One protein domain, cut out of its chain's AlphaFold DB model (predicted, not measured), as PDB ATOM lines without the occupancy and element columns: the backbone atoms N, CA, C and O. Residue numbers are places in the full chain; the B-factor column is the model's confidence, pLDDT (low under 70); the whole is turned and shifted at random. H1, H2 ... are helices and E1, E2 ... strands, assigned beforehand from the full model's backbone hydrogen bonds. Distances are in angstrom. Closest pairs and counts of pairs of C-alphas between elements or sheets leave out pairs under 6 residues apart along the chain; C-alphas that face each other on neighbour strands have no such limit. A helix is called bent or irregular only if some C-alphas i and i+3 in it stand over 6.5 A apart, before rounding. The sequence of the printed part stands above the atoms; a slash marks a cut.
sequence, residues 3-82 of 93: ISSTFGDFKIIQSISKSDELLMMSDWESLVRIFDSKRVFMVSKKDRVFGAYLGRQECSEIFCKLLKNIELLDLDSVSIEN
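Overview. This is residues 3 to 82 of the 93 residues of an uncharacterized protein of Indibacter alkaliphilus LW1 (UniProt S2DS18). A strongly twisted sheet of six strands forms a wall with two helices, H1 and H2, over one face, as two layers; the small helix H3 lies at the far end of the molecule, near E1. The 80 printed residues hold E1 E2 E3 H1 E4 E5 H2 H3 E6 along the chain, of mixed class, and the sheet's order is E4 - E5 - E3 - E2 - E1 - E6, all antiparallel. The whole is compact, with a radius of gyration of the C-alphas of 12.7 A and spans of 37 by 28 by 24 A.

Along the chain. Find C-alpha 3 at (49.232, 33.449, 79.701), where E1, residues 3 to 5, begins. E2 is residues 8 to 14, 19.4 A long; E3 is 21 to 26, 16.9 A; E4 is 41 to 44; E5 is 49 to 55, 19.9 A; E6 is 79 to 81, ending at C-alpha 81 (42.965, 34.468, 80.360). H1 is residues 28 to 34, H2 is 56 to 68, 18.4 A, and H3 is 72 to 77, irregular, with C-alphas 73 and 76 7.0 A apart.

Arrangement. E1, E2 and E3 form a meander, each strand the antiparallel neighbour of the one before; look at N 10 and O 3, 2.8 A, and N 23 and O 13, 2.8 A. H1 is over E3, slantwise at 35 degrees on the local plane, with a height over the sheet of 7.5 A. H1 and H2 are close but not clearly touching, C-alphas 34 and 62 being closest at 7.4 A. Every O i to N i+4 pair is within hydrogen-bond range in H2, 2 of 3 in H1, and 0 of 2 in H3, where 1 of 3 O i to N i+3 pairs is.

Size, cuts and confidence. The farthest C-alphas, of Ser 17 and Leu 73, are 39.8 A apart. The printed part has no cut and no long link. Mean pLDDT of the printed part is 90.1; residue 72 is under 70.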
ATOM      1  N   ILE A   3      48.876  34.730  80.301       90.12
ATOM      2  CA  ILE A   3      49.232  33.449  79.701       90.12
ATOM      3  C   ILE A   3      50.141  32.722  80.664       90.12
ATOM      4  O   ILE A   3      51.180  33.263  81.025       90.12
ATOM      5  N   SER A   4      49.760  31.513  81.033       90.31
ATOM      6  CA  SER A   4      50.579  30.620  81.844       90.31
ATOM      7  C   SER A   4      50.992  29.431  80.998       90.31
ATOM      8  O   SER A   4      50.205  28.944  80.185       90.31
ATOM      9  N   SER A   5      52.244  29.003  81.133       87.69
ATOM     10  CA  SER A   5      52.804  27.851  80.421       87.69
ATOM     11  C   SER A   5      54.062  27.345  81.126       87.69
ATOM     12  O   SER A   5      54.586  28.007  82.023       87.69
ATOM     13  N   THR A   6      54.634  26.239  80.646       86.62
ATOM     14  CA  THR A   6      55.961  25.756  81.071       86.62
ATOM     15  C   THR A   6      57.099  26.762  80.843       86.62
ATOM     16  O   THR A   6      58.150  26.654  81.476       86.62
ATOM     17  N   PHE A   7      56.905  27.763  79.977       85.62
ATOM     18  CA  PHE A   7      57.882  28.826  79.709       85.62
ATOM     19  C   PHE A   7      57.790  30.016  80.671       85.62
ATOM     20  O   PHE A   7      58.660  30.884  80.613       85.62
ATOM     21  N   GLY A   8      56.759  30.059  81.519       90.19
ATOM     22  CA  GLY A   8      56.516  31.130  82.482       90.19
ATOM     23  C   GLY A   8      55.113  31.731  82.394       90.19
ATOM     24  O   GLY A   8      54.288  31.348  81.555       90.19
ATOM     25  N   ASP A   9      54.879  32.704  83.275       93.88
ATOM     26  CA  ASP A   9      53.638  33.471  83.383       93.88
ATOM     27  C   ASP A   9      53.804  34.863  82.772       93.88
ATOM     28  O   ASP A   9      54.558  35.701  83.271       93.88
ATOM     29  N   PHE A  10      53.065  35.151  81.707       93.94
ATOM     30  CA  PHE A  10      53.157  36.396  80.954       93.94
ATOM     31  C   PHE A  10      51.881  37.217  81.099       93.94
ATOM     32  O   PHE A  10      50.781  36.762  80.782       93.94
ATOM     33  N   LYS A  11      52.017  38.479  81.508       94.81
ATOM     34  CA  LYS A  11      50.945  39.480  81.452       94.81
ATOM     35  C   LYS A  11      51.209  40.428  80.295       94.81
ATOM     36  O   LYS A  11      52.262  41.050  80.230       94.81
ATOM     37  N   ILE A  12      50.233  40.575  79.409       92.62
ATOM     38  CA  ILE A  12      50.321  41.468  78.255       92.62
ATOM     39  C   ILE A  12      49.272  42.554  78.384       92.62
ATOM     40  O   ILE A  12      48.071  42.277  78.535       92.62
ATOM     41  N   ILE A  13      49.754  43.789  78.308       91.75
ATOM     42  CA  ILE A  13      48.958  45.008  78.352       91.75
ATOM     43  C   ILE A  13      49.171  45.756  77.040       91.75
ATOM     44  O   ILE A  13      50.287  45.845  76.536       91.75
ATOM     45  N   GLN A  14      48.089  46.291  76.489       89.44
ATOM     46  CA  GLN A  14      48.128  47.146  75.313       89.44
ATOM     47  C   GLN A  14      48.150  48.611  75.742       89.44
ATOM     48  O   GLN A  14      47.397  49.011  76.635       89.44
ATOM     49  N   SER A  15      48.994  49.415  75.099       82.75
ATOM     50  CA  SER A  15      48.990  50.860  75.310       82.75
ATOM     51  C   SER A  15      47.680  51.477  74.813       82.75
ATOM     52  O   SER A  15      47.213  51.192  73.711       82.75
ATOM     53  N   ILE A  16      47.093  52.369  75.617       80.69
ATOM     54  CA  ILE A  16      45.865  53.096  75.250       80.69
ATOM     55  C   ILE A  16      46.156  54.134  74.152       80.69
ATOM     56  O   ILE A  16      45.298  54.413  73.320       80.69
ATOM     57  N   SER A  17      47.362  54.711  74.138       80.19
ATOM     58  CA  SER A  17      47.747  55.775  73.199       80.19
ATOM     59  C   SER A  17      48.292  55.252  71.870       80.19
ATOM     60  O   SER A  17      48.250  55.968  70.872       80.19
ATOM     61  N   LYS A  18      48.790  54.012  71.840       84.69
ATOM     62  CA  LYS A  18      49.321  53.357  70.641       84.69
ATOM     63  C   LYS A  18      48.831  51.920  70.585       84.69
ATOM     64  O   LYS A  18      49.383  51.042  71.238       84.69
ATOM     65  N   SER A  19      47.822  51.672  69.759       81.62
ATOM     66  CA  SER A  19      47.185  50.355  69.658       81.62
ATOM     67  C   SER A  19      48.127  49.241  69.191       81.62
ATOM     68  O   SER A  19      47.845  48.075  69.450       81.62
ATOM     69  N   ASP A  20      49.235  49.563  68.523       89.12
ATOM     70  CA  ASP A  20      50.216  48.557  68.110       89.12
ATOM     71  C   ASP A  20      51.282  48.255  69.179       89.12
ATOM     72  O   ASP A  20      51.953  47.232  69.106       89.12
ATOM     73  N   GLU A  21      51.416  49.104  70.201       90.88
ATOM     74  CA  GLU A  21      52.434  48.958  71.242       90.88
ATOM     75  C   GLU A  21      51.896  48.105  72.397       90.88
ATOM     76  O   GLU A  21      50.905  48.443  73.058       90.88
ATOM     77  N   LEU A  22      52.565  46.983  72.642       93.94
ATOM     78  CA  LEU A  22      52.279  46.069  73.736       93.94
ATOM     79  C   LEU A  22      53.423  46.096  74.748       93.94
ATOM     80  O   LEU A  22      54.591  46.251  74.392       93.94
ATOM     81  N   LEU A  23      53.074  45.888  76.013       94.75
ATOM     82  CA  LEU A  23      54.005  45.600  77.092       94.75
ATOM     83  C   LEU A  23      53.757  44.171  77.570       94.75
ATOM     84  O   LEU A  23      52.689  43.877  78.115       94.75
ATOM     85  N   MET A  24      54.740  43.298  77.372       94.94
ATOM     86  CA  MET A  24      54.769  41.965  77.968       94.94
ATOM     87  C   MET A  24      55.559  42.025  79.269       94.94
ATOM     88  O   MET A  24      56.660  42.567  79.286       94.94
ATOM     89  N   MET A  25      55.005  41.472  80.342       96.38
ATOM     90  CA  MET A  25      55.619  41.431  81.663       96.38
ATOM     91  C   MET A  25      55.666  40.007  82.196       96.38
ATOM     92  O   MET A  25      54.715  39.249  82.010       96.38
ATOM     93  N   SER A  26      56.754  39.677  82.879       96.25
ATOM     94  CA  SER A  26      56.960  38.407  83.576       96.25
ATOM     95  C   SER A  26      58.118  38.563  84.571       96.25
ATOM     96  O   SER A  26      58.570  39.686  84.840       96.25
ATOM     97  N   ASP A  27      58.605  37.458  85.125       96.62
ATOM     98  CA  ASP A  27      59.913  37.425  85.767       96.62
ATOM     99  C   ASP A  27      61.051  37.584  84.736       96.62
ATOM    100  O   ASP A  27      60.851  37.567  83.516       96.62
ATOM    101  N   TRP A  28      62.269  37.799  85.238       96.12
ATOM    102  CA  TRP A  28      63.444  37.999  84.389       96.12
ATOM    103  C   TRP A  28      63.731  36.781  83.510       96.12
ATOM    104  O   TRP A  28      63.954  36.938  82.312       96.12
ATOM    105  N   GLU A  29      63.729  35.583  84.097       95.50
ATOM    106  CA  GLU A  29      64.138  34.344  83.431       95.50
ATOM    107  C   GLU A  29      63.223  34.005  82.254       95.50
ATOM    108  O   GLU A  29      63.701  33.650  81.177       95.50
ATOM    109  N   SER A  30      61.920  34.178  82.435       94.38
ATOM    110  CA  SER A  30      60.892  33.956  81.424       94.38
ATOM    111  C   SER A  30      61.027  34.950  80.270       94.38
ATOM    112  O   SER A  30      60.951  34.560  79.104       94.38
ATOM    113  N   LEU A  31      61.302  36.230  80.555       95.00
ATOM    114  CA  LEU A  31      61.497  37.227  79.497       95.00
ATOM    115  C   LEU A  31      62.802  37.023  78.726       95.00
ATOM    116  O   LEU A  31      62.777  37.114  77.502       95.00
ATOM    117  N   VAL A  32      63.925  36.724  79.384       94.75
ATOM    118  CA  VAL A  32      65.208  36.538  78.672       94.75
ATOM    119  C   VAL A  32      65.282  35.235  77.871       94.75
ATOM    120  O   VAL A  32      66.141  35.095  77.004       94.75
ATOM    121  N   ARG A  33      64.374  34.280  78.115       91.25
ATOM    122  CA  ARG A  33      64.175  33.114  77.232       91.25
ATOM    123  C   ARG A  33      63.555  33.500  75.888       91.25
ATOM    124  O   ARG A  33      63.759  32.796  74.903       91.25
ATOM    125  N   ILE A  34      62.791  34.591  75.850       91.25
ATOM    126  CA  ILE A  34      62.066  35.059  74.660       91.25
ATOM    127  C   ILE A  34      62.817  36.202  73.969       91.25
ATOM    128  O   ILE A  34      62.886  36.252  72.739       91.25
ATOM    129  N   PHE A  35      63.381  37.118  74.752       92.19
ATOM    130  CA  PHE A  35      64.022  38.343  74.292       92.19
ATOM    131  C   PHE A  35      65.505  38.370  74.665       92.19
ATOM    132  O   PHE A  35      65.919  37.814  75.675       92.19
ATOM    133  N   ASP A  36      66.310  39.114  73.901       92.50
ATOM    134  CA  ASP A  36      67.646  39.495  74.371       92.50
ATOM    135  C   ASP A  36      67.516  40.299  75.675       92.50
ATOM    136  O   ASP A  36      66.704  41.225  75.767       92.50
ATOM    137  N   SER A  37      68.358  39.977  76.659       94.19
ATOM    138  CA  SER A  37      68.516  40.708  77.923       94.19
ATOM    139  C   SER A  37      68.527  42.237  77.785       94.19
ATOM    140  O   SER A  37      68.012  42.931  78.655       94.19
ATOM    141  N   LYS A  38      69.048  42.781  76.676       95.75
ATOM    142  CA  LYS A  38      69.099  44.227  76.397       95.75
ATOM    143  C   LYS A  38      67.727  44.871  76.192       95.75
ATOM    144  O   LYS A  38      67.615  46.090  76.285       95.75
ATOM    145  N   ARG A  39      66.699  44.084  75.865       95.31
ATOM    146  CA  ARG A  39      65.319  44.560  75.665       95.31
ATOM    147  C   ARG A  39      64.473  44.489  76.928       95.31
ATOM    148  O   ARG A  39      63.384  45.060  76.948       95.31
ATOM    149  N   VAL A  40      64.951  43.781  77.947       97.38
ATOM    150  CA  VAL A  40      64.221  43.551  79.188       97.38
ATOM    151  C   VAL A  40      64.586  44.636  80.193       97.38
ATOM    152  O   VAL A  40      65.759  44.884  80.466       97.38
ATOM    153  N   PHE A  41      63.577  45.279  80.769       96.88
ATOM    154  CA  PHE A  41      63.747  46.310  81.789       96.88
ATOM    155  C   PHE A  41      62.913  46.000  83.029       96.88
ATOM    156  O   PHE A  41      61.944  45.247  82.986       96.88
ATOM    157  N   MET A  42      63.305  46.567  84.168       97.00
ATOM    158  CA  MET A  42      62.594  46.373  85.430       97.00
ATOM    159  C   MET A  42      61.363  47.280  85.481       97.00
ATOM    160  O   MET A  42      61.492  48.497  85.373       97.00
ATOM    161  N   VAL A  43      60.183  46.691  85.663       95.31
ATOM    162  CA  VAL A  43      58.901  47.408  85.782       95.31
ATOM    163  C   VAL A  43      58.585  47.698  87.247       95.31
ATOM    164  O   VAL A  43      58.210  48.814  87.594       95.31
ATOM    165  N   SER A  44      58.769  46.709  88.127       94.25
ATOM    166  CA  SER A  44      58.615  46.866  89.577       94.25
ATOM    167  C   SER A  44      59.782  46.207  90.291       94.25
ATOM    168  O   SER A  44      59.945  44.987  90.257       94.25
ATOM    169  N   LYS A  45      60.582  47.012  90.998       92.31
ATOM    170  CA  LYS A  45      61.676  46.502  91.837       92.31
ATOM    171  C   LYS A  45      61.158  45.721  93.044       92.31
ATOM    172  O   LYS A  45      61.780  44.742  93.444       92.31
ATOM    173  N   LYS A  46      60.034  46.164  93.619       94.94
ATOM    174  CA  LYS A  46      59.420  45.542  94.798       94.94
ATOM    175  C   LYS A  46      58.963  44.120  94.486       94.94
ATOM    176  O   LYS A  46      59.271  43.205  95.239       94.94
ATOM    177  N   ASP A  47      58.287  43.960  93.355       93.25
ATOM    178  CA  ASP A  47      57.651  42.697  92.975       93.25
ATOM    179  C   ASP A  47      58.535  41.860  92.039       93.25
ATOM    180  O   ASP A  47      58.134  40.787  91.608       93.25
ATOM    181  N   ARG A  48      59.745  42.352  91.720       93.69
ATOM    182  CA  ARG A  48      60.683  41.753  90.753       93.69
ATOM    183  C   ARG A  48      60.022  41.450  89.404       93.69
ATOM    184  O   ARG A  48      60.295  40.425  88.786       93.69
ATOM    185  N   VAL A  49      59.169  42.365  88.949       96.12
ATOM    186  CA  VAL A  49      58.493  42.273  87.652       96.12
ATOM    187  C   VAL A  49      59.319  43.010  86.617       96.12
ATOM    188  O   VAL A  49      59.748  44.151  86.829       96.12
ATOM    189  N   PHE A  50      59.502  42.363  85.478       97.69
ATOM    190  CA  PHE A  50      60.226  42.880  84.334       97.69
ATOM    191  C   PHE A  50      59.284  43.032  83.146       97.69
ATOM    192  O   PHE A  50      58.177  42.493  83.145       97.69
ATOM    193  N   GLY A  51      59.715  43.794  82.147       96.75
ATOM    194  CA  GLY A  51      58.932  44.090  80.960       96.75
ATOM    195  C   GLY A  51      59.774  44.173  79.695       96.75
ATOM    196  O   GLY A  51      60.968  44.465  79.744       96.75
ATOM    197  N   ALA A  52      59.124  43.924  78.563       96.88
ATOM    198  CA  ALA A  52      59.645  44.166  77.226       96.88
ATOM    199  C   ALA A  52      58.537  44.764  76.347       96.88
ATOM    200  O   ALA A  52      57.396  44.291  76.354       96.88
ATOM    201  N   TYR A  53      58.877  45.808  75.588       95.06
ATOM    202  CA  TYR A  53      57.981  46.378  74.583       95.06
ATOM    203  C   TYR A  53      58.079  45.603  73.272       95.06
ATOM    204  O   TYR A  53      59.177  45.241  72.833       95.06
ATOM    205  N   LEU A  54      56.926  45.396  72.640       94.50
ATOM    206  CA  LEU A  54      56.796  44.684  71.377       94.50
ATOM    207  C   LEU A  54      55.587  45.175  70.574       94.50
ATOM    208  O   LEU A  54      54.615  45.679  71.135       94.50
ATOM    209  N   GLY A  55      55.654  45.005  69.254       94.25
ATOM    210  CA  GLY A  55      54.519  45.235  68.357       94.25
ATOM    211  C   GLY A  55      53.531  44.063  68.362       94.25
ATOM    212  O   GLY A  55      53.870  42.953  68.789       94.25
ATOM    213  N   ARG A  56      52.318  44.247  67.823       91.00
ATOM    214  CA  ARG A  56      51.328  43.148  67.726       91.00
ATOM    215  C   ARG A  56      51.812  41.989  66.857       91.00
ATOM    216  O   ARG A  56      51.543  40.831  67.181       91.00
ATOM    217  N   GLN A  57      52.525  42.290  65.771       93.44
ATOM    218  CA  GLN A  57      53.097  41.260  64.904       93.44
ATOM    219  C   GLN A  57      54.157  40.440  65.647       93.44
ATOM    220  O   GLN A  57      54.047  39.219  65.704       93.44
ATOM    221  N   GLU A  58      55.127  41.105  66.277       94.25
ATOM    222  CA  GLU A  58      56.171  40.440  67.067       94.25
ATOM    223  C   GLU A  58      55.564  39.569  68.178       94.25
ATOM    224  O   GLU A  58      55.982  38.433  68.387       94.25
ATOM    225  N   CYS A  59      54.515  40.061  68.841       92.31
ATOM    226  CA  CYS A  59      53.774  39.303  69.848       92.31
ATOM    227  C   CYS A  59      53.177  38.012  69.276       92.31
ATOM    228  O   CYS A  59      53.292  36.946  69.877       92.31
ATOM    229  N   SER A  60      52.606  38.089  68.075       91.06
ATOM    230  CA  SER A  60      52.033  36.928  67.389       91.06
ATOM    231  C   SER A  60      53.114  35.905  67.021       91.06
ATOM    232  O   SER A  60      52.929  34.707  67.221       91.06
ATOM    233  N   GLU A  61      54.274  36.365  66.551       93.06
ATOM    234  CA  GLU A  61      55.421  35.503  66.243       93.06
ATOM    235  C   GLU A  61      55.971  34.806  67.491       93.06
ATOM    236  O   GLU A  61      56.285  33.613  67.444       93.06
ATOM    237  N   ILE A  62      56.058  35.522  68.613       90.31
ATOM    238  CA  ILE A  62      56.457  34.958  69.907       90.31
ATOM    239  C   ILE A  62      55.469  33.884  70.343       90.31
ATOM    240  O   ILE A  62      55.902  32.802  70.729       90.31
ATOM    241  N   PHE A  63      54.162  34.112  70.209       88.44
ATOM    242  CA  PHE A  63      53.176  33.078  70.524       88.44
ATOM    243  C   PHE A  63      53.300  31.846  69.661       88.44
ATOM    244  O   PHE A  63      53.286  30.733  70.183       88.44
ATOM    245  N   CYS A  64      53.469  32.022  68.354       89.12
ATOM    246  CA  CYS A  64      53.701  30.892  67.471       89.12
ATOM    247  C   CYS A  64      54.964  30.120  67.872       89.12
ATOM    248  O   CYS A  64      54.963  28.895  67.796       89.12
ATOM    249  N   LYS A  65      56.033  30.803  68.304       87.31
ATOM    250  CA  LYS A  65      57.255  30.153  68.802       87.31
ATOM    251  C   LYS A  65      57.017  29.417  70.119       87.31
ATOM    252  O   LYS A  65      57.438  28.273  70.225       87.31
ATOM    253  N   LEU A  66      56.334  30.038  71.082       85.44
ATOM    254  CA  LEU A  66      55.996  29.414  72.362       85.44
ATOM    255  C   LEU A  66      55.174  28.146  72.131       85.44
ATOM    256  O   LEU A  66      55.614  27.076  72.520       85.44
ATOM    257  N   LEU A  67      54.065  28.240  71.395       84.44
ATOM    258  CA  LEU A  67      53.188  27.101  71.108       84.44
ATOM    259  C   LEU A  67      53.899  25.966  70.361       84.44
ATOM    260  O   LEU A  67      53.638  24.804  70.641       84.44
ATOM    261  N   LYS A  68      54.811  26.277  69.428       84.94
ATOM    262  CA  LYS A  68      55.594  25.253  68.711       84.94
ATOM    263  C   LYS A  68      56.541  24.466  69.613       84.94
ATOM    264  O   LYS A  68      56.890  23.346  69.260       84.94
ATOM    265  N   ASN A  69      56.980  25.063  70.716       82.69
ATOM    266  CA  ASN A  69      57.901  24.434  71.657       82.69
ATOM    267  C   ASN A  69      57.174  23.741  72.821       82.69
ATOM    268  O   ASN A  69      57.841  23.206  73.700       82.69
ATOM    269  N   ILE A  70      55.838  23.759  72.847       82.56
ATOM    270  CA  ILE A  70      55.036  23.040  73.842       82.56
ATOM    271  C   ILE A  70      54.813  21.624  73.319       82.56
ATOM    272  O   ILE A  70      54.225  21.428  72.253       82.56
ATOM    273  N   GLU A  71      55.297  20.632  74.062       78.75
ATOM    274  CA  GLU A  71      55.005  19.234  73.767       78.75
ATOM    275  C   GLU A  71      53.522  18.932  74.026       78.75
ATOM    276  O   GLU A  71      52.873  19.567  74.854       78.75
ATOM    277  N   LEU A  72      52.963  17.936  73.331       69.38
ATOM    278  CA  LEU A  72      51.534  17.610  73.438       69.38
ATOM    279  C   LEU A  72      51.103  17.267  74.880       69.38
ATOM    280  O   LEU A  72      49.965  17.525  75.254       69.38
ATOM    281  N   LEU A  73      52.010  16.700  75.683       72.81
ATOM    282  CA  LEU A  73      51.778  16.365  77.094       72.81
ATOM    283  C   LEU A  73      51.743  17.599  78.008       72.81
ATOM    284  O   LEU A  73      51.135  17.551  79.072       72.81
ATOM    285  N   ASP A  74      52.351  18.703  77.579       76.69
ATOM    286  CA  ASP A  74      52.409  19.953  78.337       76.69
ATOM    287  C   ASP A  74      51.245  20.889  77.998       76.69
ATOM    288  O   ASP A  74      51.103  21.947  78.615       76.69
ATOM    289  N   LEU A  75      50.395  20.533  77.030       78.44
ATOM    290  CA  LEU A  75      49.304  21.393  76.571       78.44
ATOM    291  C   LEU A  75      48.321  21.737  77.701       78.44
ATOM    292  O   LEU A  75      47.821  22.858  77.755       78.44
ATOM    293  N   ASP A  76      48.109  20.803  78.633       80.88
ATOM    294  CA  ASP A  76      47.245  20.981  79.807       80.88
ATOM    295  C   ASP A  76      47.776  22.045  80.785       80.88
ATOM    296  O   ASP A  76      47.020  22.583  81.594       80.88
ATOM    297  N   SER A  77      49.068  22.381  80.707       82.31
ATOM    298  CA  SER A  77      49.683  23.449  81.509       82.31
ATOM    299  C   SER A  77      49.483  24.847  80.916       82.31
ATOM    300  O   SER A  77      49.809  25.844  81.565       82.31
ATOM    301  N   VAL A  78      48.959  24.938  79.688       85.38
ATOM    302  CA  VAL A  78      48.761  26.208  78.991       85.38
ATOM    303  C   VAL A  78      47.404  26.793  79.344       85.38
ATOM    304  O   VAL A  78      46.362  26.203  79.066       85.38
ATOM    305  N   SER A  79      47.397  28.009  79.882       88.81
ATOM    306  CA  SER A  79      46.167  28.766  80.104       88.81
ATOM    307  C   SER A  79      46.274  30.156  79.492       88.81
ATOM    308  O   SER A  79      47.332  30.786  79.500       88.81
ATOM    309  N   ILE A  80      45.171  30.636  78.917       88.00
ATOM    310  CA  ILE A  80      45.067  31.992  78.375       88.00
ATOM    311  C   ILE A  80      43.828  32.638  78.973       88.00
ATOM    312  O   ILE A  80      42.698  32.233  78.701       88.00
ATOM    313  N   GLU A  81      44.037  33.690  79.756       88.69
ATOM    314  CA  GLU A  81      42.965  34.468  80.360       88.69
ATOM    315  C   GLU A  81      42.845  35.831  79.681       88.69
ATOM    316  O   GLU A  81      43.785  36.645  79.642       88.69
ATOM    317  N   ASN A  82      41.644  36.134  79.190       80.38
ATOM    318  CA  ASN A  82      41.345  37.469  78.705       80.38
ATOM    319  C   ASN A  82      41.042  38.403  79.881       80.38
ATOM    320  O   ASN A  82      39.912  38.546  80.336       80.38
TER     321      ASN A  82